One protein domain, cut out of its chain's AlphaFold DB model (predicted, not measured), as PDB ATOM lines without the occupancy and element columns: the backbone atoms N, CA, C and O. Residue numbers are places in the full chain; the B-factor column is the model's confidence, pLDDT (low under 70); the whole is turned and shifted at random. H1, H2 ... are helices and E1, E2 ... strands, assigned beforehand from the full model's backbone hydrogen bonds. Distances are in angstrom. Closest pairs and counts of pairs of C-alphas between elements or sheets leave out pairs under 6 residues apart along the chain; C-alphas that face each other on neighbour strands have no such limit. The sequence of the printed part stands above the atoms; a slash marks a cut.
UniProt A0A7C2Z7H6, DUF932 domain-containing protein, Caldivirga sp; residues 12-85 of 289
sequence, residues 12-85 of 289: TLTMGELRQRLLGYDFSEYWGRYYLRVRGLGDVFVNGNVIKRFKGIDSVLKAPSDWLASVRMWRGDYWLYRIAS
ATOM      1  N   THR A  12     304.876 270.816 209.592       82.62
ATOM      2  CA  THR A  12     304.885 272.268 209.787       82.62
ATOM      3  C   THR A  12     303.455 272.773 209.837       82.62
ATOM      4  O   THR A  12     302.734 272.699 208.848       82.62
ATOM      5  N   LEU A  13     303.073 273.303 210.996       90.75
ATOM      6  CA  LEU A  13     301.808 273.994 211.228       90.75
ATOM      7  C   LEU A  13     302.076 275.494 211.320       90.75
ATOM      8  O   LEU A  13     303.175 275.921 211.662       90.75
ATOM      9  N   THR A  14     301.071 276.320 211.093       93.75
ATOM     10  CA  THR A  14     301.085 277.702 211.578       93.75
ATOM     11  C   THR A  14     300.732 277.738 213.069       93.75
ATOM     12  O   THR A  14     300.028 276.869 213.588       93.75
ATOM     13  N   MET A  15     301.174 278.767 213.792       95.50
ATOM     14  CA  MET A  15     300.782 278.983 215.190       95.50
ATOM     15  C   MET A  15     299.265 279.169 215.335       95.50
ATOM     16  O   MET A  15     298.695 278.805 216.364       95.50
ATOM     17  N   GLY A  16     298.599 279.721 214.314       94.38
ATOM     18  CA  GLY A  16     297.141 279.794 214.242       94.38
ATOM     19  C   GLY A  16     296.490 278.410 214.229       94.38
ATOM     20  O   GLY A  16     295.613 278.142 215.052       94.38
ATOM     21  N   GLU A  17     296.955 277.514 213.357       95.25
ATOM     22  CA  GLU A  17     296.471 276.127 213.289       95.25
ATOM     23  C   GLU A  17     296.783 275.349 214.567       95.25
ATOM     24  O   GLU A  17     295.914 274.642 215.081       95.25
ATOM     25  N   LEU A  18     297.988 275.516 215.123       95.25
ATOM     26  CA  LEU A  18     298.373 274.893 216.387       95.25
ATOM     27  C   LEU A  18     297.393 275.280 217.500       95.25
ATOM     28  O   LEU A  18     296.887 274.404 218.195       95.25
ATOM     29  N   ARG A  19     297.065 276.572 217.635       95.69
ATOM     30  CA  ARG A  19     296.099 277.051 218.636       95.69
ATOM     31  C   ARG A  19     294.688 276.522 218.408       95.69
ATOM     32  O   ARG A  19     294.022 276.180 219.374       95.69
ATOM     33  N   GLN A  20     294.233 276.418 217.160       96.44
ATOM     34  CA  GLN A  20     292.917 275.843 216.850       96.44
ATOM     35  C   GLN A  20     292.818 274.354 217.207       96.44
ATOM     36  O   GLN A  20     291.729 273.850 217.479       96.44
ATOM     37  N   ARG A  21     293.945 273.635 217.176       95.19
ATOM     38  CA  ARG A  21     294.032 272.218 217.551       95.19
ATOM     39  C   ARG A  21     294.388 272.011 219.025       95.19
ATOM     40  O   ARG A  21     294.325 270.874 219.489       95.19
ATOM     41  N   LEU A  22     294.764 273.063 219.751       96.50
ATOM     42  CA  LEU A  22     295.222 272.977 221.132       96.50
ATOM     43  C   LEU A  22     294.047 272.701 222.075       96.50
ATOM     44  O   LEU A  22     293.124 273.501 222.188       96.50
ATOM     45  N   LEU A  23     294.112 271.572 222.777       96.62
ATOM     46  CA  LEU A  23     293.151 271.183 223.810       96.62
ATOM     47  C   LEU A  23     293.591 271.645 225.208       96.62
ATOM     48  O   LEU A  23     292.765 271.786 226.103       96.62
ATOM     49  N   GLY A  24     294.891 271.874 225.397       94.88
ATOM     50  CA  GLY A  24     295.495 272.331 226.646       94.88
ATOM     51  C   GLY A  24     297.008 272.118 226.638       94.88
ATOM     52  O   GLY A  24     297.553 271.544 225.695       94.88
ATOM     53  N   TYR A  25     297.690 272.572 227.684       96.31
ATOM     54  CA  TYR A  25     299.109 272.310 227.918       96.31
ATOM     55  C   TYR A  25     299.352 272.091 229.406       96.31
ATOM     56  O   TYR A  25     298.580 272.571 230.234       96.31
ATOM     57  N   ASP A  26     300.416 271.370 229.732       96.50
ATOM     58  CA  ASP A  26     300.812 271.100 231.111       96.50
ATOM     59  C   ASP A  26     302.333 270.874 231.184       96.50
ATOM     60  O   ASP A  26     303.017 270.795 230.155       96.50
ATOM     61  N   PHE A  27     302.882 270.806 232.394       95.75
ATOM     62  CA  PHE A  27     304.285 270.501 232.636       95.75
ATOM     63  C   PHE A  27     304.445 269.050 233.094       95.75
ATOM     64  O   PHE A  27     303.905 268.633 234.112       95.75
ATOM     65  N   SER A  28     305.219 268.266 232.349       92.62
ATOM     66  CA  SER A  28     305.593 266.918 232.757       92.62
ATOM     67  C   SER A  28     306.789 266.980 233.703       92.62
ATOM     68  O   SER A  28     307.901 267.297 233.276       92.62
ATOM     69  N   GLU A  29     306.579 266.634 234.974       90.94
ATOM     70  CA  GLU A  29     307.659 266.547 235.966       90.94
ATOM     71  C   GLU A  29     308.678 265.454 235.624       90.94
ATOM     72  O   GLU A  29     309.877 265.668 235.778       90.94
ATOM     73  N   TYR A  30     308.217 264.318 235.089       87.56
ATOM     74  CA  TYR A  30     309.082 263.198 234.707       87.56
ATOM     75  C   TYR A  30     310.110 263.597 233.641       87.56
ATOM     76  O   TYR A  30     311.295 263.293 233.763       87.56
ATOM     77  N   TRP A  31     309.666 264.319 232.610       83.31
ATOM     78  CA  TRP A  31     310.539 264.785 231.531       83.31
ATOM     79  C   TRP A  31     311.182 266.146 231.822       83.31
ATOM     80  O   TRP A  31     312.111 266.561 231.127       83.31
ATOM     81  N   GLY A  32     310.682 266.873 232.825       92.19
ATOM     82  CA  GLY A  32     311.055 268.259 233.090       92.19
ATOM     83  C   GLY A  32     310.743 269.185 231.908       92.19
ATOM     84  O   GLY A  32     311.539 270.077 231.600       92.19
ATOM     85  N   ARG A  33     309.639 268.946 231.187       94.44
ATOM     86  CA  ARG A  33     309.276 269.665 229.953       94.44
ATOM     87  C   ARG A  33     307.789 269.988 229.894       94.44
ATOM     88  O   ARG A  33     306.959 269.222 230.369       94.44
ATOM     89  N   TYR A  34     307.462 271.107 229.249       97.00
ATOM     90  CA  TYR A  34     306.085 271.397 228.853       97.00
ATOM     91  C   TYR A  34     305.667 270.484 227.705       97.00
ATOM     92  O   TYR A  34     306.486 270.163 226.844       97.00
ATOM     93  N   TYR A  35     304.390 270.130 227.658       96.81
ATOM     94  CA  TYR A  35     303.785 269.459 226.516       96.81
ATOM     95  C   TYR A  35     302.437 270.096 226.173       96.81
ATOM     96  O   TYR A  35     301.744 270.652 227.027       96.81
ATOM     97  N   LEU A  36     302.092 270.050 224.891       97.25
ATOM     98  CA  LEU A  36     300.841 270.532 224.325       97.25
ATOM     99  C   LEU A  36     299.972 269.328 223.972       97.25
ATOM    100  O   LEU A  36     300.434 268.427 223.279       97.25
ATOM    101  N   ARG A  37     298.700 269.340 224.363       96.56
ATOM    102  CA  ARG A  37     297.711 268.367 223.888       96.56
ATOM    103  C   ARG A  37     297.119 268.880 222.586       96.56
ATOM    104  O   ARG A  37     296.297 269.799 222.601       96.56
ATOM    105  N   VAL A  38     297.544 268.324 221.457       95.69
ATOM    106  CA  VAL A  38     297.172 268.801 220.120       95.69
ATOM    107  C   VAL A  38     296.279 267.776 219.428       95.69
ATOM    108  O   VAL A  38     296.676 266.641 219.162       95.69
ATOM    109  N   ARG A  39     295.052 268.178 219.087       93.38
ATOM    110  CA  ARG A  39     294.109 267.332 218.348       93.38
ATOM    111  C   ARG A  39     294.728 266.884 217.020       93.38
ATOM    112  O   ARG A  39     295.076 267.719 216.188       93.38
ATOM    113  N   GLY A  40     294.804 265.569 216.825       88.69
ATOM    114  CA  GLY A  40     295.388 264.930 215.640       88.69
ATOM    115  C   GLY A  40     296.857 264.522 215.790       88.69
ATOM    116  O   GLY A  40     297.293 263.671 215.029       88.69
ATOM    117  N   LEU A  41     297.583 265.062 216.779       87.81
ATOM    118  CA  LEU A  41     298.990 264.717 217.055       87.81
ATOM    119  C   LEU A  41     299.201 264.076 218.433       87.81
ATOM    120  O   LEU A  41     300.212 263.418 218.649       87.81
ATOM    121  N   GLY A  42     298.246 264.235 219.354       92.56
ATOM    122  CA  GLY A  42     298.388 263.767 220.730       92.56
ATOM    123  C   GLY A  42     299.239 264.725 221.560       92.56
ATOM    124  O   GLY A  42     299.094 265.946 221.439       92.56
ATOM    125  N   ASP A  43     300.095 264.173 222.416       94.94
ATOM    126  CA  ASP A  43     301.008 264.954 223.245       94.94
ATOM    127  C   ASP A  43     302.236 265.386 222.431       94.94
ATOM    128  O   ASP A  43     302.980 264.568 221.893       94.94
ATOM    129  N   VAL A  44     302.440 266.699 222.343       96.19
ATOM    130  CA  VAL A  44     303.569 267.329 221.653       96.19
ATOM    131  C   VAL A  44     304.440 268.032 222.686       96.19
ATOM    132  O   VAL A  44     304.090 269.099 223.192       96.19
ATOM    133  N   PHE A  45     305.590 267.452 223.002       96.94
ATOM    134  CA  PHE A  45     306.558 268.030 223.927       96.94
ATOM    135  C   PHE A  45     307.180 269.299 223.354       96.94
ATOM    136  O   PHE A  45     307.420 269.421 222.154       96.94
ATOM    137  N   VAL A  46     307.463 270.271 224.214       96.50
ATOM    138  CA  VAL A  46     308.060 271.542 223.808       96.50
ATOM    139  C   VAL A  46     309.542 271.520 224.129       96.50
ATOM    140  O   VAL A  46     309.945 271.386 225.286       96.50
ATOM    141  N   ASN A  47     310.357 271.696 223.092       95.88
ATOM    142  CA  ASN A  47     311.800 271.805 223.225       95.88
ATOM    143  C   ASN A  47     312.179 272.946 224.190       95.88
ATOM    144  O   ASN A  47     311.646 274.060 224.129       95.88
ATOM    145  N   GLY A  48     313.127 272.683 225.086       93.06
ATOM    146  CA  GLY A  48     313.523 273.617 226.134       93.06
ATOM    147  C   GLY A  48     314.095 274.933 225.596       93.06
ATOM    148  O   GLY A  48     313.916 275.982 226.216       93.06
ATOM    149  N   ASN A  49     314.741 274.921 224.429       91.75
ATOM    150  CA  ASN A  49     315.268 276.132 223.801       91.75
ATOM    151  C   ASN A  49     314.160 277.011 223.204       91.75
ATOM    152  O   ASN A  49     314.283 278.238 223.235       91.75
ATOM    153  N   VAL A  50     313.039 276.423 222.772       92.81
ATOM    154  CA  VAL A  50     311.835 277.183 222.396       92.81
ATOM    155  C   VAL A  50     311.282 277.913 223.622       92.81
ATOM    156  O   VAL A  50     311.071 279.125 223.573       92.81
ATOM    157  N   ILE A  51     311.149 277.223 224.760       94.56
ATOM    158  CA  ILE A  51     310.708 277.847 226.019       94.56
ATOM    159  C   ILE A  51     311.650 278.980 226.441       94.56
ATOM    160  O   ILE A  51     311.181 280.074 226.756       94.56
ATOM    161  N   LYS A  52     312.972 278.758 226.411       90.81
ATOM    162  CA  LYS A  52     313.977 279.781 226.756       90.81
ATOM    163  C   LYS A  52     313.877 281.009 225.853       90.81
ATOM    164  O   LYS A  52     313.888 282.131 226.355       90.81
ATOM    165  N   ARG A  53     313.736 280.809 224.539       87.44
ATOM    166  CA  ARG A  53     313.620 281.896 223.555       87.44
ATOM    167  C   ARG A  53     312.440 282.814 223.845       87.44
ATOM    168  O   ARG A  53     312.581 284.034 223.780       87.44
ATOM    169  N   PHE A  54     311.284 282.227 224.138       90.69
ATOM    170  CA  PHE A  54     310.044 282.961 224.385       90.69
ATOM    171  C   PHE A  54     309.842 283.315 225.865       90.69
ATOM    172  O   PHE A  54     308.914 284.050 226.191       90.69
ATOM    173  N   LYS A  55     310.740 282.870 226.753       93.00
ATOM    174  CA  LYS A  55     310.692 283.093 228.206       93.00
ATOM    175  C   LYS A  55     309.436 282.511 228.869       93.00
ATOM    176  O   LYS A  55     308.882 283.125 229.775       93.00
ATOM    177  N   GLY A  56     308.990 281.339 228.420       93.81
ATOM    178  CA  GLY A  56     307.849 280.625 229.006       93.81
ATOM    179  C   GLY A  56     306.826 280.124 227.987       93.81
ATOM    180  O   GLY A  56     306.774 280.600 226.851       93.81
ATOM    181  N   ILE A  57     306.004 279.161 228.413       95.56
ATOM    182  CA  ILE A  57     304.999 278.503 227.564       95.56
ATOM    183  C   ILE A  57     303.872 279.455 227.135       95.56
ATOM    184  O   ILE A  57     303.452 279.435 225.981       95.56
ATOM    185  N   ASP A  58     303.453 280.373 228.005       95.06
ATOM    186  CA  ASP A  58     302.397 281.338 227.671       95.06
ATOM    187  C   ASP A  58     302.823 282.258 226.521       95.06
ATOM    188  O   ASP A  58     302.044 282.566 225.620       95.06
ATOM    189  N   SER A  59     304.087 282.681 226.529       94.44
ATOM    190  CA  SER A  59     304.674 283.507 225.473       94.44
ATOM    191  C   SER A  59     304.873 282.729 224.175       94.44
ATOM    192  O   SER A  59     304.691 283.296 223.099       94.44
ATOM    193  N   VAL A  60     305.202 281.434 224.263       94.19
ATOM    194  CA  VAL A  60     305.227 280.522 223.109       94.19
ATOM    195  C   VAL A  60     303.863 280.512 222.418       94.19
ATOM    196  O   VAL A  60     303.774 280.752 221.214       94.19
ATOM    197  N   LEU A  61     302.786 280.313 223.179       95.31
ATOM    198  CA  LEU A  61     301.429 280.237 222.636       95.31
ATOM    199  C   LEU A  61     300.905 281.583 222.116       95.31
ATOM    200  O   LEU A  61     299.997 281.598 221.283       95.31
ATOM    201  N   LYS A  62     301.499 282.705 222.539       95.38
ATOM    202  CA  LYS A  62     301.203 284.065 222.053       95.38
ATOM    203  C   LYS A  62     301.989 284.471 220.801       95.38
ATOM    204  O   LYS A  62     301.809 285.591 220.325       95.38
ATOM    205  N   ALA A  63     302.841 283.603 220.246       93.12
ATOM    206  CA  ALA A  63     303.547 283.902 219.001       93.12
ATOM    207  C   ALA A  63     302.561 284.233 217.849       93.12
ATOM    208  O   ALA A  63     301.445 283.690 217.827       93.12
ATOM    209  N   PRO A  64     302.937 285.108 216.890       94.50
ATOM    210  CA  PRO A  64     302.047 285.530 215.804       94.50
ATOM    211  C   PRO A  64     301.456 284.348 215.025       94.50
ATOM    212  O   PRO A  64     302.133 283.348 214.810       94.50
ATOM    213  N   SER A  65     300.180 284.442 214.633       94.06
ATOM    214  CA  SER A  65     299.433 283.331 214.011       94.06
ATOM    215  C   SER A  65     300.047 282.803 212.723       94.06
ATOM    216  O   SER A  65     299.923 281.615 212.452       94.06
ATOM    217  N   ASP A  66     300.690 283.672 211.953       91.69
ATOM    218  CA  ASP A  66     301.335 283.363 210.680       91.69
ATOM    219  C   ASP A  66     302.701 282.685 210.846       91.69
ATOM    220  O   ASP A  66     303.272 282.212 209.868       91.69
ATOM    221  N   TRP A  67     303.252 282.626 212.062       92.19
ATOM    222  CA  TRP A  67     304.533 281.968 212.303       92.19
ATOM    223  C   TRP A  67     304.406 280.454 212.206       92.19
ATOM    224  O   TRP A  67     303.377 279.876 212.539       92.19
ATOM    225  N   LEU A  68     305.488 279.814 211.776       90.69
ATOM    226  CA  LEU A  68     305.585 278.373 211.623       90.69
ATOM    227  C   LEU A  68     305.924 277.729 212.970       90.69
ATOM    228  O   LEU A  68     306.908 278.107 213.606       90.69
ATOM    229  N   ALA A  69     305.127 276.745 213.366       93.00
ATOM    230  CA  ALA A  69     305.361 275.777 214.425       93.00
ATOM    231  C   ALA A  69     305.815 274.458 213.782       93.00
ATOM    232  O   ALA A  69     305.021 273.747 213.167       93.00
ATOM    233  N   SER A  70     307.107 274.148 213.889       92.44
ATOM    234  CA  SER A  70     307.675 272.918 213.332       92.44
ATOM    235  C   SER A  70     307.691 271.819 214.391       92.44
ATOM    236  O   SER A  70     308.277 271.988 215.465       92.44
ATOM    237  N   VAL A  71     307.060 270.693 214.067       92.69
ATOM    238  CA  VAL A  71     306.952 269.501 214.903       92.69
ATOM    239  C   VAL A  71     307.698 268.348 214.235       92.69
ATOM    240  O   VAL A  71     307.651 268.183 213.018       92.69
ATOM    241  N   ARG A  72     308.423 267.553 215.019       91.62
ATOM    242  CA  ARG A  72     309.146 266.373 214.528       91.62
ATOM    243  C   ARG A  72     309.047 265.254 215.549       91.62
ATOM    244  O   ARG A  72     309.139 265.525 216.746       91.62
ATOM    245  N   MET A  73     308.886 264.016 215.092       90.38
ATOM    246  CA  MET A  73     308.981 262.870 215.988       90.38
ATOM    247  C   MET A  73     310.446 262.615 216.358       90.38
ATOM    248  O   MET A  73     311.341 262.660 215.513       90.38
ATOM    249  N   TRP A  74     310.705 262.356 217.634       89.56
ATOM    250  CA  TRP A  74     312.019 261.984 218.136       89.56
ATOM    251  C   TRP A  74     311.854 261.026 219.307       89.56
ATOM    252  O   TRP A  74     311.196 261.343 220.295       89.56
ATOM    253  N   ARG A  75     312.465 259.841 219.180       88.00
ATOM    254  CA  ARG A  75     312.389 258.748 220.165       88.00
ATOM    255  C   ARG A  75     310.958 258.308 220.517       88.00
ATOM    256  O   ARG A  75     310.718 257.865 221.629       88.00
ATOM    257  N   GLY A  76     310.049 258.366 219.543       87.62
ATOM    258  CA  GLY A  76     308.658 257.918 219.687       87.62
ATOM    259  C   GLY A  76     307.678 259.002 220.134       87.62
ATOM    260  O   GLY A  76     306.477 258.768 220.077       87.62
ATOM    261  N   ASP A  77     308.168 260.189 220.500       90.69
ATOM    262  CA  ASP A  77     307.342 261.321 220.925       90.69
ATOM    263  C   ASP A  77     307.388 262.459 219.901       90.69
ATOM    264  O   ASP A  77     308.397 262.650 219.217       90.69
ATOM    265  N   TYR A  78     306.325 263.261 219.814       94.06
ATOM    266  CA  TYR A  78     306.308 264.470 218.988       94.06
ATOM    267  C   TYR A  78     306.900 265.658 219.737       94.06
ATOM    268  O   TYR A  78     306.558 265.917 220.888       94.06
ATOM    269  N   TRP A  79     307.745 266.430 219.055       95.50
ATOM    270  CA  TRP A  79     308.428 267.583 219.629       95.50
ATOM    271  C   TRP A  79     308.195 268.841 218.806       95.50
ATOM    272  O   TRP A  79     308.601 268.916 217.645       95.50
ATOM    273  N   LEU A  80     307.610 269.864 219.428       95.75
ATOM    274  CA  LEU A  80     307.645 271.239 218.947       95.75
ATOM    275  C   LEU A  80     309.061 271.776 219.156       95.75
ATOM    276  O   LEU A  80     309.412 272.277 220.229       95.75
ATOM    277  N   TYR A  81     309.880 271.633 218.120       93.19
ATOM    278  CA  TYR A  81     311.307 271.924 218.197       93.19
ATOM    279  C   TYR A  81     311.658 273.338 217.740       93.19
ATOM    280  O   TYR A  81     312.718 273.846 218.095       93.19
ATOM    281  N   ARG A  82     310.770 273.999 216.986       91.75
ATOM    282  CA  ARG A  82     310.993 275.361 216.492       91.75
ATOM    283  C   ARG A  82     309.690 276.133 216.332       91.75
ATOM    284  O   ARG A  82     308.704 275.618 215.813       91.75
ATOM    285  N   ILE A  83     309.753 277.423 216.668       91.00
ATOM    286  CA  ILE A  83     308.772 278.431 216.251       91.00
ATOM    287  C   ILE A  83     309.507 279.553 215.525       91.00
ATOM    288  O   ILE A  83     310.429 280.156 216.083       91.00
ATOM    289  N   ALA A  84     309.132 279.862 214.289       87.38
ATOM    290  CA  ALA A  84     309.843 280.859 213.497       87.38
ATOM    291  C   ALA A  84     308.924 281.650 212.566       87.38
ATOM    292  O   ALA A  84     307.924 281.144 212.072       87.38
ATOM    293  N   SER A  85     309.287 282.906 212.291       83.69
ATOM    294  CA  SER A  85     308.606 283.696 211.261       83.69
ATOM    295  C   SER A  85     308.715 283.008 209.894       83.69
ATOM    296  O   SER A  85     309.776 282.434 209.634       83.69
TER     297      SER A  85
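Overview. This is residues 12 to 85 of the 289 residues of the protein "DUF932 domain-containing protein" of Caldivirga sp (UniProt A0A7C2Z7H6). A six-stranded sheet curls like part of a barrel, left open between its edge strands E1 and E2, which the short helix H1 joins along the chain. H2 and H3 meet at a corner on one face of the sheet. The 74 printed residues run E1 H1 E2 E3 E4 H2 H3 E5 E6; the mixed sheet has the order E1 E5 E6 E4 E3 E2. The class is mixed, helices and strands; the whole is compact, with a radius of gyration of the C-alphas of 11.0 A and spans of 32 by 27 by 20 A.

Arrangement. In the strongly twisted sheet, E6, residues 77 to 84, is parallel to E4, residues 42 to 46, at 53 degrees, with N 80 and O 45 2.8 A apart. E5, residues 68 to 74, forms a hairpin with E6 (N 70 and O 82, 2.9 A). E1, residues 12 to 14, is antiparallel to E5 (N 69 and O 13, 2.7 A). E2, residues 22 to 28, E3, residues 33 to 38, and E4 form a meander, each strand the antiparallel neighbour of the one before; N 35 and O 26 are 2.9 A apart, N 44 and O 36 2.8 A. H1, residues 15 to 21, is on the sheet; its closest C-alphas to E3 are those of Arg 21 and Val 38, 5.3 A. H2, residues 48 to 54, is on the sheet at a height of 5.6 A; its closest C-alphas to E6 are those of Val 50 and Arg 82, 6.2 A. H3, residues 57 to 61, on the same face, touches H2 only at the corner, Phe 54 and Val 60 having the closest C-alphas, 5.5 A. Every O i to N i+4 pair is within hydrogen-bond range in H1, H2 and H3.

Along the chain. E1 begins at C-alpha 12 (304.885, 272.268, 209.787). From first to last C-alpha, E2 measures 16.7 A, E3 15.6 A, E4 12.8 A and E5 18.8 A. E6, 21.1 A, ends at C-alpha 84 (309.843, 280.859, 213.497).

Size, cuts and confidence. The C-alphas farthest apart, of Tyr 30 and Asp 66, are 32.3 A apart. The printed part has no cut and no long link. Its mean pLDDT is 93.0, and no printed residue is under 70.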